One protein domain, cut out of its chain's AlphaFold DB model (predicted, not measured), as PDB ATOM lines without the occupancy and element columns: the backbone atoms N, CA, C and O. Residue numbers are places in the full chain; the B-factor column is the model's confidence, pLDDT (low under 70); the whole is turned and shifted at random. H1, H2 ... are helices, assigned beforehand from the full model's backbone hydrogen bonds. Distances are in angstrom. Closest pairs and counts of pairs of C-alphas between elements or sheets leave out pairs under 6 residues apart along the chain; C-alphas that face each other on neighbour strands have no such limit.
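This is residues 46 to 127 of the 132 residues of an uncharacterized protein of Solanum tuberosum (UniProt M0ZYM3). A long helix, H1, sticks out as an arm with its residues 46 to 56, and its other end runs into a small helical body. There H2 folds back beside the last part of H1 as a loose helical hairpin, the two overlapping over a short stretch, while H3 sits near the end of H1 and near H2, and H4 lies at the end of the body away from the arm, set crosswise to H2. The printed part has 82 residues with four named helices, in the order H1, H2, H3, H4, and no named strand; the class is all helix. The whole is loose, with a radius of gyration of the C-alphas of 16.3 A, and spans 58 by 25 by 16 A, the arm making much of the length.

H1, the longest helix, covers residues 46 to 69 and measures 34.8 A from its first C-alpha at (140.965, 139.910, 90.366) to its last at (132.231, 145.317, 123.660). H2 covers residues 79 to 95 and measures 24.4 A. H3 covers residues 102 to 112, 15.1 A long. H4 covers residues 115 to 126, 17.3 A long, and its last C-alpha is at (134.908, 135.167, 148.093).

H1 and H2 form a helical hairpin. They touch, with residues 61 to 68 of H1 and residues 89 to 93 of H2 alone, and the closest C-alphas are those of Leu 65 and Val 93, 6.4 A apart. They run opposite ways at a shallow tilt of 21 degrees. H3 is close to H1 but not clearly touching, the closest C-alphas being those of Met 69 and Val 108 at 5.9 A, with a steep tilt of 57 degrees. H3 is also close to H2 but not clearly touching, with the C-alphas of Phe 86 and Leu 109 closest at 7.6 A and a steep tilt of 42 degrees, opposite ways. H4 is close to H3 but not clearly touching: the closest C-alphas, of Tyr 110 and Lys 118, are 6.9 A apart. H4 is about perpendicular to H2, at 83 degrees, and close but not clearly touching, with the C-alphas of Phe 79 and Ser 117 closest at 6.9 A. H1 and H4 are apart. In H1, H2 and H3 every O i to N i+4 pair is within hydrogen-bond range; in H4, 7 of 8 are.

The two C-alphas farthest apart are those of Ala 46 and Glu 127, at 59.5 A. Residues 46 to 56 of H1 stand free, as do residues 122 to 127, of which 122 to 126 belong to H4; without them the body spans 37 by 22 by 15 A. The printed part has no cut. The link from H3 to H4 is tight, and those from H1 to H2 and from H2 to H3 are short. The mean pLDDT of the printed part is 84.7, and residue 97 and residues 123 to 127 are under 70.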
ATOM      1  N   ALA A  46     140.841 140.945  89.341       84.81
ATOM      2  CA  ALA A  46     140.965 139.910  90.366       84.81
ATOM      3  C   ALA A  46     141.493 140.475  91.697       84.81
ATOM      4  O   ALA A  46     140.872 140.290  92.739       84.81
ATOM      5  N   THR A  47     142.573 141.256  91.655       84.56
ATOM      6  CA  THR A  47     143.151 141.921  92.829       84.56
ATOM      7  C   THR A  47     142.178 142.929  93.446       84.56
ATOM      8  O   THR A  47     142.106 143.054  94.666       84.56
ATOM      9  N   GLN A  48     141.364 143.612  92.631       83.75
ATOM     10  CA  GLN A  48     140.328 144.517  93.151       83.75
ATOM     11  C   GLN A  48     139.229 143.786  93.922       83.75
ATOM     12  O   GLN A  48     138.750 144.293  94.936       83.75
ATOM     13  N   ILE A  49     138.828 142.605  93.451       88.00
ATOM     14  CA  ILE A  49     137.824 141.768  94.116       88.00
ATOM     15  C   ILE A  49     138.376 141.239  95.442       88.00
ATOM     16  O   ILE A  49     137.701 141.368  96.460       88.00
ATOM     17  N   LEU A  50     139.613 140.733  95.452       88.75
ATOM     18  CA  LEU A  50     140.270 140.253  96.673       88.75
ATOM     19  C   LEU A  50     140.315 141.341  97.752       88.75
ATOM     20  O   LEU A  50     139.805 141.146  98.852       88.75
ATOM     21  N   LEU A  51     140.795 142.534  97.401       86.94
ATOM     22  CA  LEU A  51     140.872 143.665  98.327       86.94
ATOM     23  C   LEU A  51     139.492 144.153  98.800       86.94
ATOM     24  O   LEU A  51     139.349 144.640  99.924       86.94
ATOM     25  N   LYS A  52     138.449 144.047  97.964       86.75
ATOM     26  CA  LYS A  52     137.069 144.323  98.395       86.75
ATOM     27  C   LYS A  52     136.593 143.293  99.417       86.75
ATOM     28  O   LYS A  52     136.031 143.697 100.434       86.75
ATOM     29  N   ASN A  53     136.854 142.013  99.171       88.94
ATOM     30  CA  ASN A  53     136.462 140.923 100.059       88.94
ATOM     31  C   ASN A  53     137.164 141.036 101.420       88.94
ATOM     32  O   ASN A  53     136.509 140.982 102.462       88.94
ATOM     33  N   GLU A  54     138.466 141.317 101.430       86.94
ATOM     34  CA  GLU A  54     139.224 141.576 102.661       86.94
ATOM     35  C   GLU A  54     138.642 142.750 103.453       86.94
ATOM     36  O   GLU A  54     138.441 142.658 104.665       86.94
ATOM     37  N   ARG A  55     138.289 143.850 102.775       88.38
ATOM     38  CA  ARG A  55     137.639 144.996 103.428       88.38
ATOM     39  C   ARG A  55     136.283 144.631 104.019       88.38
ATOM     40  O   ARG A  55     135.957 145.126 105.096       88.38
ATOM     41  N   THR A  56     135.482 143.813 103.338       89.06
ATOM     42  CA  THR A  56     134.190 143.367 103.879       89.06
ATOM     43  C   THR A  56     134.363 142.477 105.102       89.06
ATOM     44  O   THR A  56     133.684 142.710 106.099       89.06
ATOM     45  N   ILE A  57     135.321 141.545 105.073       88.19
ATOM     46  CA  ILE A  57     135.649 140.680 106.213       88.19
ATOM     47  C   ILE A  57     136.104 141.535 107.397       88.19
ATOM     48  O   ILE A  57     135.562 141.413 108.492       88.19
ATOM     49  N   ARG A  58     137.029 142.475 107.168       86.38
ATOM     50  CA  ARG A  58     137.516 143.390 108.206       86.38
ATOM     51  C   ARG A  58     136.394 144.219 108.830       86.38
ATOM     52  O   ARG A  58     136.329 144.328 110.047       86.38
ATOM     53  N   ARG A  59     135.504 144.796 108.017       89.00
ATOM     54  CA  ARG A  59     134.371 145.594 108.520       89.00
ATOM     55  C   ARG A  59     133.396 144.762 109.341       89.00
ATOM     56  O   ARG A  59     132.879 145.272 110.327       89.00
ATOM     57  N   LYS A  60     133.143 143.515 108.930       88.88
ATOM     58  CA  LYS A  60     132.314 142.583 109.697       88.88
ATOM     59  C   LYS A  60     132.953 142.321 111.064       88.88
ATOM     60  O   LYS A  60     132.332 142.610 112.075       88.88
ATOM     61  N   ARG A  61     134.239 141.955 111.087       86.00
ATOM     62  CA  ARG A  61     135.002 141.745 112.329       86.00
ATOM     63  C   ARG A  61     134.972 142.961 113.262       86.00
ATOM     64  O   ARG A  61     134.692 142.833 114.447       86.00
ATOM     65  N   GLU A  62     135.223 144.160 112.732       88.12
ATOM     66  CA  GLU A  62     135.180 145.407 113.514       88.12
ATOM     67  C   GLU A  62     133.777 145.710 114.070       88.12
ATOM     68  O   GLU A  62     133.657 146.313 115.139       88.12
ATOM     69  N   LYS A  63     132.718 145.318 113.350       90.12
ATOM     70  CA  LYS A  63     131.328 145.455 113.795       90.12
ATOM     71  C   LYS A  63     131.026 144.481 114.932       90.12
ATOM     72  O   LYS A  63     130.566 144.928 115.977       90.12
ATOM     73  N   ASP A  64     131.349 143.207 114.749       88.88
ATOM     74  CA  ASP A  64     131.044 142.136 115.702       88.88
ATOM     75  C   ASP A  64     131.785 142.366 117.034       88.88
ATOM     76  O   ASP A  64     131.176 142.341 118.103       88.88
ATOM     77  N   LEU A  65     133.068 142.753 116.982       88.25
ATOM     78  CA  LEU A  65     133.828 143.144 118.177       88.25
ATOM     79  C   LEU A  65     133.204 144.346 118.895       88.25
ATOM     80  O   LEU A  65     133.139 144.377 120.122       88.25
ATOM     81  N   ARG A  66     132.752 145.357 118.145       90.31
ATOM     82  CA  ARG A  66     132.124 146.546 118.734       90.31
ATOM     83  C   ARG A  66     130.803 146.197 119.411       90.31
ATOM     84  O   ARG A  66     130.525 146.731 120.482       90.31
ATOM     85  N   GLU A  67     130.004 145.331 118.797       91.31
ATOM     86  CA  GLU A  67     128.743 144.846 119.361       91.31
ATOM     87  C   GLU A  67     128.983 144.042 120.641       91.31
ATOM     88  O   GLU A  67     128.306 144.288 121.637       91.31
ATOM     89  N   PHE A  68     129.993 143.169 120.659       91.19
ATOM     90  CA  PHE A  68     130.400 142.437 121.858       91.19
ATOM     91  C   PHE A  68     130.869 143.369 122.983       91.19
ATOM     92  O   PHE A  68     130.377 143.281 124.103       91.19
ATOM     93  N   MET A  69     131.748 144.328 122.683       89.12
ATOM     94  CA  MET A  69     132.231 145.317 123.660       89.12
ATOM     95  C   MET A  69     131.119 146.237 124.192       89.12
ATOM     96  O   MET A  69     131.276 146.849 125.246       89.12
ATOM     97  N   SER A  70     130.011 146.361 123.457       91.12
ATOM     98  CA  SER A  70     128.859 147.191 123.830       91.12
ATOM     99  C   SER A  70     127.729 146.395 124.482       91.12
ATOM    100  O   SER A  70     126.660 146.960 124.722       91.12
ATOM    101  N   LEU A  71     127.930 145.099 124.737       91.88
ATOM    102  CA  LEU A  71     126.915 144.254 125.345       91.88
ATOM    103  C   LEU A  71     126.545 144.798 126.730       91.88
ATOM    104  O   LEU A  71     127.412 145.223 127.497       91.88
ATOM    105  N   LYS A  72     125.255 144.779 127.051       93.56
ATOM    106  CA  LYS A  72     124.718 145.130 128.366       93.56
ATOM    107  C   LYS A  72     123.599 144.165 128.710       93.56
ATOM    108  O   LYS A  72     122.857 143.762 127.818       93.56
ATOM    109  N   MET A  73     123.515 143.808 129.980       92.81
ATOM    110  CA  MET A  73     122.426 143.022 130.532       92.81
ATOM    111  C   MET A  73     121.158 143.877 130.570       92.81
ATOM    112  O   MET A  73     121.198 145.023 131.031       92.81
ATOM    113  N   ASP A  74     120.054 143.341 130.055       91.38
ATOM    114  CA  ASP A  74     118.744 143.966 130.210       91.38
ATOM    115  C   ASP A  74     118.290 143.815 131.677       91.38
ATOM    116  O   ASP A  74     118.471 142.740 132.252       91.38
ATOM    117  N   PRO A  75     117.704 144.846 132.310       88.12
ATOM    118  CA  PRO A  75     117.102 144.730 133.642       88.12
ATOM    119  C   PRO A  75     116.080 143.602 133.806       88.12
ATOM    120  O   PRO A  75     115.819 143.186 134.932       88.12
ATOM    121  N   LEU A  76     115.473 143.146 132.710       89.62
ATOM    122  CA  LEU A  76     114.496 142.060 132.711       89.62
ATOM    123  C   LEU A  76     115.126 140.678 132.494       89.62
ATOM    124  O   LEU A  76     114.449 139.672 132.713       89.62
ATOM    125  N   ASP A  77     116.392 140.614 132.077       87.38
ATOM    126  CA  ASP A  77     117.079 139.350 131.840       87.38
ATOM    127  C   ASP A  77     117.504 138.698 133.162       87.38
ATOM    128  O   ASP A  77     117.988 139.339 134.097       87.38
ATOM    129  N   SER A  78     117.390 137.372 133.214       88.81
ATOM    130  CA  SER A  78     118.047 136.569 134.245       88.81
ATOM    131  C   SER A  78     119.566 136.622 134.067       88.81
ATOM    132  O   SER A  78     120.072 136.543 132.945       88.81
ATOM    133  N   PHE A  79     120.314 136.669 135.175       86.81
ATOM    134  CA  PHE A  79     121.780 136.624 135.156       86.81
ATOM    135  C   PHE A  79     122.315 135.399 134.397       86.81
ATOM    136  O   PHE A  79     123.242 135.513 133.596       86.81
ATOM    137  N   ILE A  80     121.689 134.231 134.581       88.75
ATOM    138  CA  ILE A  80     122.101 132.983 133.923       88.75
ATOM    139  C   ILE A  80     121.869 133.052 132.407       88.75
ATOM    140  O   ILE A  80     122.726 132.625 131.630       88.75
ATOM    141  N   ASP A  81     120.734 133.596 131.973       90.75
ATOM    142  CA  ASP A  81     120.409 133.702 130.546       90.75
ATOM    143  C   ASP A  81     121.291 134.744 129.851       90.75
ATOM    144  O   ASP A  81     121.770 134.524 128.730       90.75
ATOM    145  N   PHE A  82     121.611 135.828 130.560       91.56
ATOM    146  CA  PHE A  82     122.600 136.794 130.115       91.56
ATOM    147  C   PHE A  82     123.991 136.156 129.966       91.56
ATOM    148  O   PHE A  82     124.624 136.318 128.923       91.56
ATOM    149  N   LEU A  83     124.454 135.374 130.950       91.00
ATOM    150  CA  LEU A  83     125.740 134.672 130.874       91.00
ATOM    151  C   LEU A  83     125.806 133.704 129.689       91.00
ATOM    152  O   LEU A  83     126.808 133.685 128.974       91.00
ATOM    153  N   ARG A  84     124.741 132.934 129.438       91.75
ATOM    154  CA  ARG A  84     124.658 132.046 128.266       91.75
ATOM    155  C   ARG A  84     124.809 132.830 126.964       91.75
ATOM    156  O   ARG A  84     125.631 132.475 126.121       91.75
ATOM    157  N   THR A  85     124.073 133.932 126.839       91.94
ATOM    158  CA  THR A  85     124.132 134.816 125.665       91.94
ATOM    159  C   THR A  85     125.520 135.441 125.498       91.94
ATOM    160  O   THR A  85     126.039 135.529 124.386       91.94
ATOM    161  N   PHE A  86     126.147 135.845 126.603       92.75
ATOM    162  CA  PHE A  86     127.491 136.410 126.621       92.75
ATOM    163  C   PHE A  86     128.540 135.405 126.130       92.75
ATOM    164  O   PHE A  86     129.378 135.752 125.297       92.75
ATOM    165  N   VAL A  87     128.491 134.162 126.622       91.62
ATOM    166  CA  VAL A  87     129.410 133.084 126.218       91.62
ATOM    167  C   VAL A  87     129.264 132.790 124.728       91.62
ATOM    168  O   VAL A  87     130.267 132.817 124.020       91.62
ATOM    169  N   MET A  88     128.033 132.613 124.239       91.25
ATOM    170  CA  MET A  88     127.784 132.363 122.815       91.25
ATOM    171  C   MET A  88     128.340 133.481 121.925       91.25
ATOM    172  O   MET A  88     129.016 133.212 120.935       91.25
ATOM    173  N   LYS A  89     128.109 134.750 122.288       89.75
ATOM    174  CA  LYS A  89     128.641 135.888 121.521       89.75
ATOM    175  C   LYS A  89     130.162 135.984 121.572       89.75
ATOM    176  O   LYS A  89     130.779 136.408 120.601       89.75
ATOM    177  N   PHE A  90     130.776 135.619 122.694       89.31
ATOM    178  CA  PHE A  90     132.233 135.573 122.806       89.31
ATOM    179  C   PHE A  90     132.836 134.497 121.894       89.31
ATOM    180  O   PHE A  90     133.836 134.761 121.227       89.31
ATOM    181  N   GLU A  91     132.224 133.313 121.839       88.31
ATOM    182  CA  GLU A  91     132.634 132.232 120.936       88.31
ATOM    183  C   GLU A  91     132.509 132.659 119.470       88.31
ATOM    184  O   GLU A  91     133.487 132.554 118.731       88.31
ATOM    185  N   GLU A  92     131.385 133.268 119.076       87.00
ATOM    186  CA  GLU A  92     131.176 133.790 117.715       87.00
ATOM    187  C   GLU A  92     132.249 134.821 117.311       87.00
ATOM    188  O   GLU A  92     132.791 134.789 116.201       87.00
ATOM    189  N   VAL A  93     132.613 135.724 118.228       86.06
ATOM    190  CA  VAL A  93     133.678 136.711 117.997       86.06
ATOM    191  C   VAL A  93     135.040 136.026 117.869       86.06
ATOM    192  O   VAL A  93     135.790 136.343 116.943       86.06
ATOM    193  N   ASN A  94     135.360 135.066 118.733       82.88
ATOM    194  CA  ASN A  94     136.648 134.373 118.693       82.88
ATOM    195  C   ASN A  94     136.824 133.480 117.462       82.88
ATOM    196  O   ASN A  94     137.926 133.420 116.913       82.88
ATOM    197  N   GLU A  95     135.758 132.834 116.990       81.62
ATOM    198  CA  GLU A  95     135.773 132.056 115.746       81.62
ATOM    199  C   GLU A  95     136.096 132.926 114.524       81.62
ATOM    200  O   GLU A  95     136.663 132.453 113.540       81.62
ATOM    201  N   SER A  96     135.803 134.227 114.582       72.19
ATOM    202  CA  SER A  96     136.039 135.165 113.481       72.19
ATOM    203  C   SER A  96     137.494 135.670 113.349       72.19
ATOM    204  O   SER A  96     137.732 136.696 112.705       72.19
ATOM    205  N   ASP A  97     138.475 134.940 113.898       67.12
ATOM    206  CA  ASP A  97     139.904 135.297 114.071       67.12
ATOM    207  C   ASP A  97     140.162 136.518 114.975       67.12
ATOM    208  O   ASP A  97     141.264 137.082 114.986       67.12
ATOM    209  N   ILE A  98     139.167 136.973 115.733       71.62
ATOM    210  CA  ILE A  98     139.346 138.075 116.678       71.62
ATOM    211  C   ILE A  98     139.800 137.462 117.996       71.62
ATOM    212  O   ILE A  98     139.004 136.890 118.722       71.62
ATOM    213  N   ARG A  99     141.090 137.567 118.319       75.62
ATOM    214  CA  ARG A  99     141.617 137.057 119.593       75.62
ATOM    215  C   ARG A  99     141.282 138.020 120.727       75.62
ATOM    216  O   ARG A  99     142.105 138.865 121.069       75.62
ATOM    217  N   VAL A 100     140.087 137.896 121.296       79.94
ATOM    218  CA  VAL A 100     139.754 138.573 122.553       79.94
ATOM    219  C   VAL A 100     140.396 137.784 123.689       79.94
ATOM    220  O   VAL A 100     140.144 136.593 123.862       79.94
ATOM    221  N   THR A 101     141.259 138.437 124.463       84.62
ATOM    222  CA  THR A 101     141.909 137.788 125.609       84.62
ATOM    223  C   THR A 101     140.893 137.483 126.710       84.62
ATOM    224  O   THR A 101     139.896 138.190 126.863       84.62
ATOM    225  N   GLU A 102     141.162 136.481 127.551       82.44
ATOM    226  CA  GLU A 102     140.315 136.202 128.722       82.44
ATOM    227  C   GLU A 102     140.163 137.436 129.617       82.44
ATOM    228  O   GLU A 102     139.068 137.758 130.069       82.44
ATOM    229  N   ARG A 103     141.239 138.209 129.800       83.56
ATOM    230  CA  ARG A 103     141.199 139.453 130.576       83.56
ATOM    231  C   ARG A 103     140.243 140.487 129.978       83.56
ATOM    232  O   ARG A 103     139.551 141.178 130.721       83.56
ATOM    233  N   GLU A 104     140.221 140.635 128.658       85.75
ATOM    234  CA  GLU A 104     139.273 141.525 127.980       85.75
ATOM    235  C   GLU A 104     137.849 140.998 128.099       85.75
ATOM    236  O   GLU A 104     136.957 141.772 128.431       85.75
ATOM    237  N   ARG A 105     137.644 139.685 127.939       88.69
ATOM    238  CA  ARG A 105     136.348 139.032 128.158       88.69
ATOM    239  C   ARG A 105     135.792 139.349 129.546       88.69
ATOM    240  O   ARG A 105     134.654 139.795 129.645       88.69
ATOM    241  N   TYR A 106     136.592 139.179 130.599       87.31
ATOM    242  CA  TYR A 106     136.177 139.490 131.969       87.31
ATOM    243  C   TYR A 106     135.831 140.969 132.155       87.31
ATOM    244  O   TYR A 106     134.829 141.285 132.791       87.31
ATOM    245  N   LYS A 107     136.614 141.884 131.569       88.81
ATOM    246  CA  LYS A 107     136.304 143.320 131.618       88.81
ATOM    247  C   LYS A 107     134.973 143.641 130.947       88.81
ATOM    248  O   LYS A 107     134.194 144.402 131.512       88.81
ATOM    249  N   VAL A 108     134.722 143.084 129.760       90.44
ATOM    250  CA  VAL A 108     133.448 143.288 129.060       90.44
ATOM    251  C   VAL A 108     132.315 142.753 129.921       90.44
ATOM    252  O   VAL A 108     131.415 143.518 130.235       90.44
ATOM    253  N   LEU A 109     132.417 141.510 130.403       91.50
ATOM    254  CA  LEU A 109     131.410 140.903 131.271       91.50
ATOM    255  C   LEU A 109     131.087 141.796 132.475       91.50
ATOM    256  O   LEU A 109     129.934 142.157 132.674       91.50
ATOM    257  N   TYR A 110     132.106 142.230 133.217       89.12
ATOM    258  CA  TYR A 110     131.925 143.086 134.389       89.12
ATOM    259  C   TYR A 110     131.214 144.407 134.057       89.12
ATOM    260  O   TYR A 110     130.340 144.847 134.800       89.12
ATOM    261  N   HIS A 111     131.557 145.049 132.937       90.94
ATOM    262  CA  HIS A 111     130.918 146.298 132.515       90.94
ATOM    263  C   HIS A 111     129.528 146.108 131.898       90.94
ATOM    264  O   HIS A 111     128.748 147.064 131.870       90.94
ATOM    265  N   SER A 112     129.215 144.909 131.412       92.00
ATOM    266  CA  SER A 112     127.905 144.576 130.863       92.00
ATOM    267  C   SER A 112     126.863 144.285 131.941       92.00
ATOM    268  O   SER A 112     125.675 144.453 131.676       92.00
ATOM    269  N   LEU A 113     127.284 143.848 133.131       92.06
ATOM    270  CA  LEU A 113     126.387 143.487 134.227       92.06
ATOM    271  C   LEU A 113     125.756 144.702 134.912       92.06
ATOM    272  O   LEU A 113     126.342 145.786 135.005       92.06
ATOM    273  N   LEU A 114     124.562 144.477 135.454       90.50
ATOM    274  CA  LEU A 114     123.888 145.410 136.352       90.50
ATOM    275  C   LEU A 114     124.551 145.397 137.730       90.50
ATOM    276  O   LEU A 114     125.189 144.421 138.116       90.50
ATOM    277  N   GLU A 115     124.398 146.488 138.481       87.06
ATOM    278  CA  GLU A 115     125.125 146.671 139.743       87.06
ATOM    279  C   GLU A 115     124.815 145.576 140.772       87.06
ATOM    280  O   GLU A 115     125.724 145.077 141.426       87.06
ATOM    281  N   TYR A 116     123.556 145.136 140.861       83.31
ATOM    282  CA  TYR A 116     123.175 144.046 141.763       83.31
ATOM    283  C   TYR A 116     123.807 142.705 141.351       83.31
ATOM    284  O   TYR A 116     124.298 141.979 142.207       83.31
ATOM    285  N   SER A 117     123.891 142.408 140.050       83.75
ATOM    286  CA  SER A 117     124.528 141.183 139.544       83.75
ATOM    287  C   SER A 117     126.045 141.186 139.725       83.75
ATOM    288  O   SER A 117     126.653 140.128 139.849       83.75
ATOM    289  N   LYS A 118     126.685 142.363 139.763       84.94
ATOM    290  CA  LYS A 118     128.112 142.460 140.120       84.94
ATOM    291  C   LYS A 118     128.350 142.034 141.563       84.94
ATOM    292  O   LYS A 118     129.362 141.395 141.831       84.94
ATOM    293  N   ASN A 119     127.431 142.363 142.471       80.38
ATOM    294  CA  ASN A 119     127.537 141.951 143.868       80.38
ATOM    295  C   ASN A 119     127.426 140.427 143.994       80.38
ATOM    296  O   ASN A 119     128.313 139.828 144.590       80.38
ATOM    297  N   GLU A 120     126.455 139.793 143.324       73.31
ATOM    298  CA  GLU A 120     126.343 138.321 143.267       73.31
ATOM    299  C   GLU A 120     127.614 137.661 142.694       73.31
ATOM    300  O   GLU A 120     128.101 136.644 143.194       73.31
ATOM    301  N   MET A 121     128.202 138.264 141.656       75.00
ATOM    302  CA  MET A 121     129.444 137.774 141.056       75.00
ATOM    303  C   MET A 121     130.656 137.929 141.991       75.00
ATOM    304  O   MET A 121     131.586 137.132 141.939       75.00
ATOM    305  N   ASN A 122     130.679 138.956 142.840       74.00
ATOM    306  CA  ASN A 122     131.758 139.171 143.803       74.00
ATOM    307  C   ASN A 122     131.601 138.281 145.042       74.00
ATOM    308  O   ASN A 122     132.596 137.739 145.514       74.00
ATOM    309  N   GLU A 123     130.377 138.081 145.532       62.75
ATOM    310  CA  GLU A 123     130.076 137.192 146.664       62.75
ATOM    311  C   GLU A 123     130.472 135.740 146.352       62.75
ATOM    312  O   GLU A 123     131.136 135.093 147.159       62.75
ATOM    313  N   THR A 124     130.204 135.269 145.132       58.16
ATOM    314  CA  THR A 124     130.606 133.924 144.674       58.16
ATOM    315  C   THR A 124     132.122 133.737 144.505       58.16
ATOM    316  O   THR A 124     132.602 132.607 144.545       58.16
ATOM    317  N   ASN A 125     132.900 134.816 144.358       53.12
ATOM    318  CA  ASN A 125     134.365 134.749 144.277       53.12
ATOM    319  C   ASN A 125     135.056 134.769 145.655       53.12
ATOM    320  O   ASN A 125     136.231 134.418 145.735       53.12
ATOM    321  N   ILE A 126     134.357 135.163 146.727       43.81
ATOM    322  CA  ILE A 126     134.908 135.167 148.093       43.81
ATOM    323  C   ILE A 126     134.873 133.754 148.699       43.81
ATOM    324  O   ILE A 126     135.795 133.377 149.414       43.81
ATOM    325  N   GLU A 127     133.900 132.911 148.337       44.12
ATOM    326  CA  GLU A 127     133.790 131.542 148.877       44.12
ATOM    327  C   GLU A 127     134.834 130.543 148.334       44.12
ATOM    328  O   GLU A 127     134.981 129.447 148.874       44.12
TER     329      GLU A 127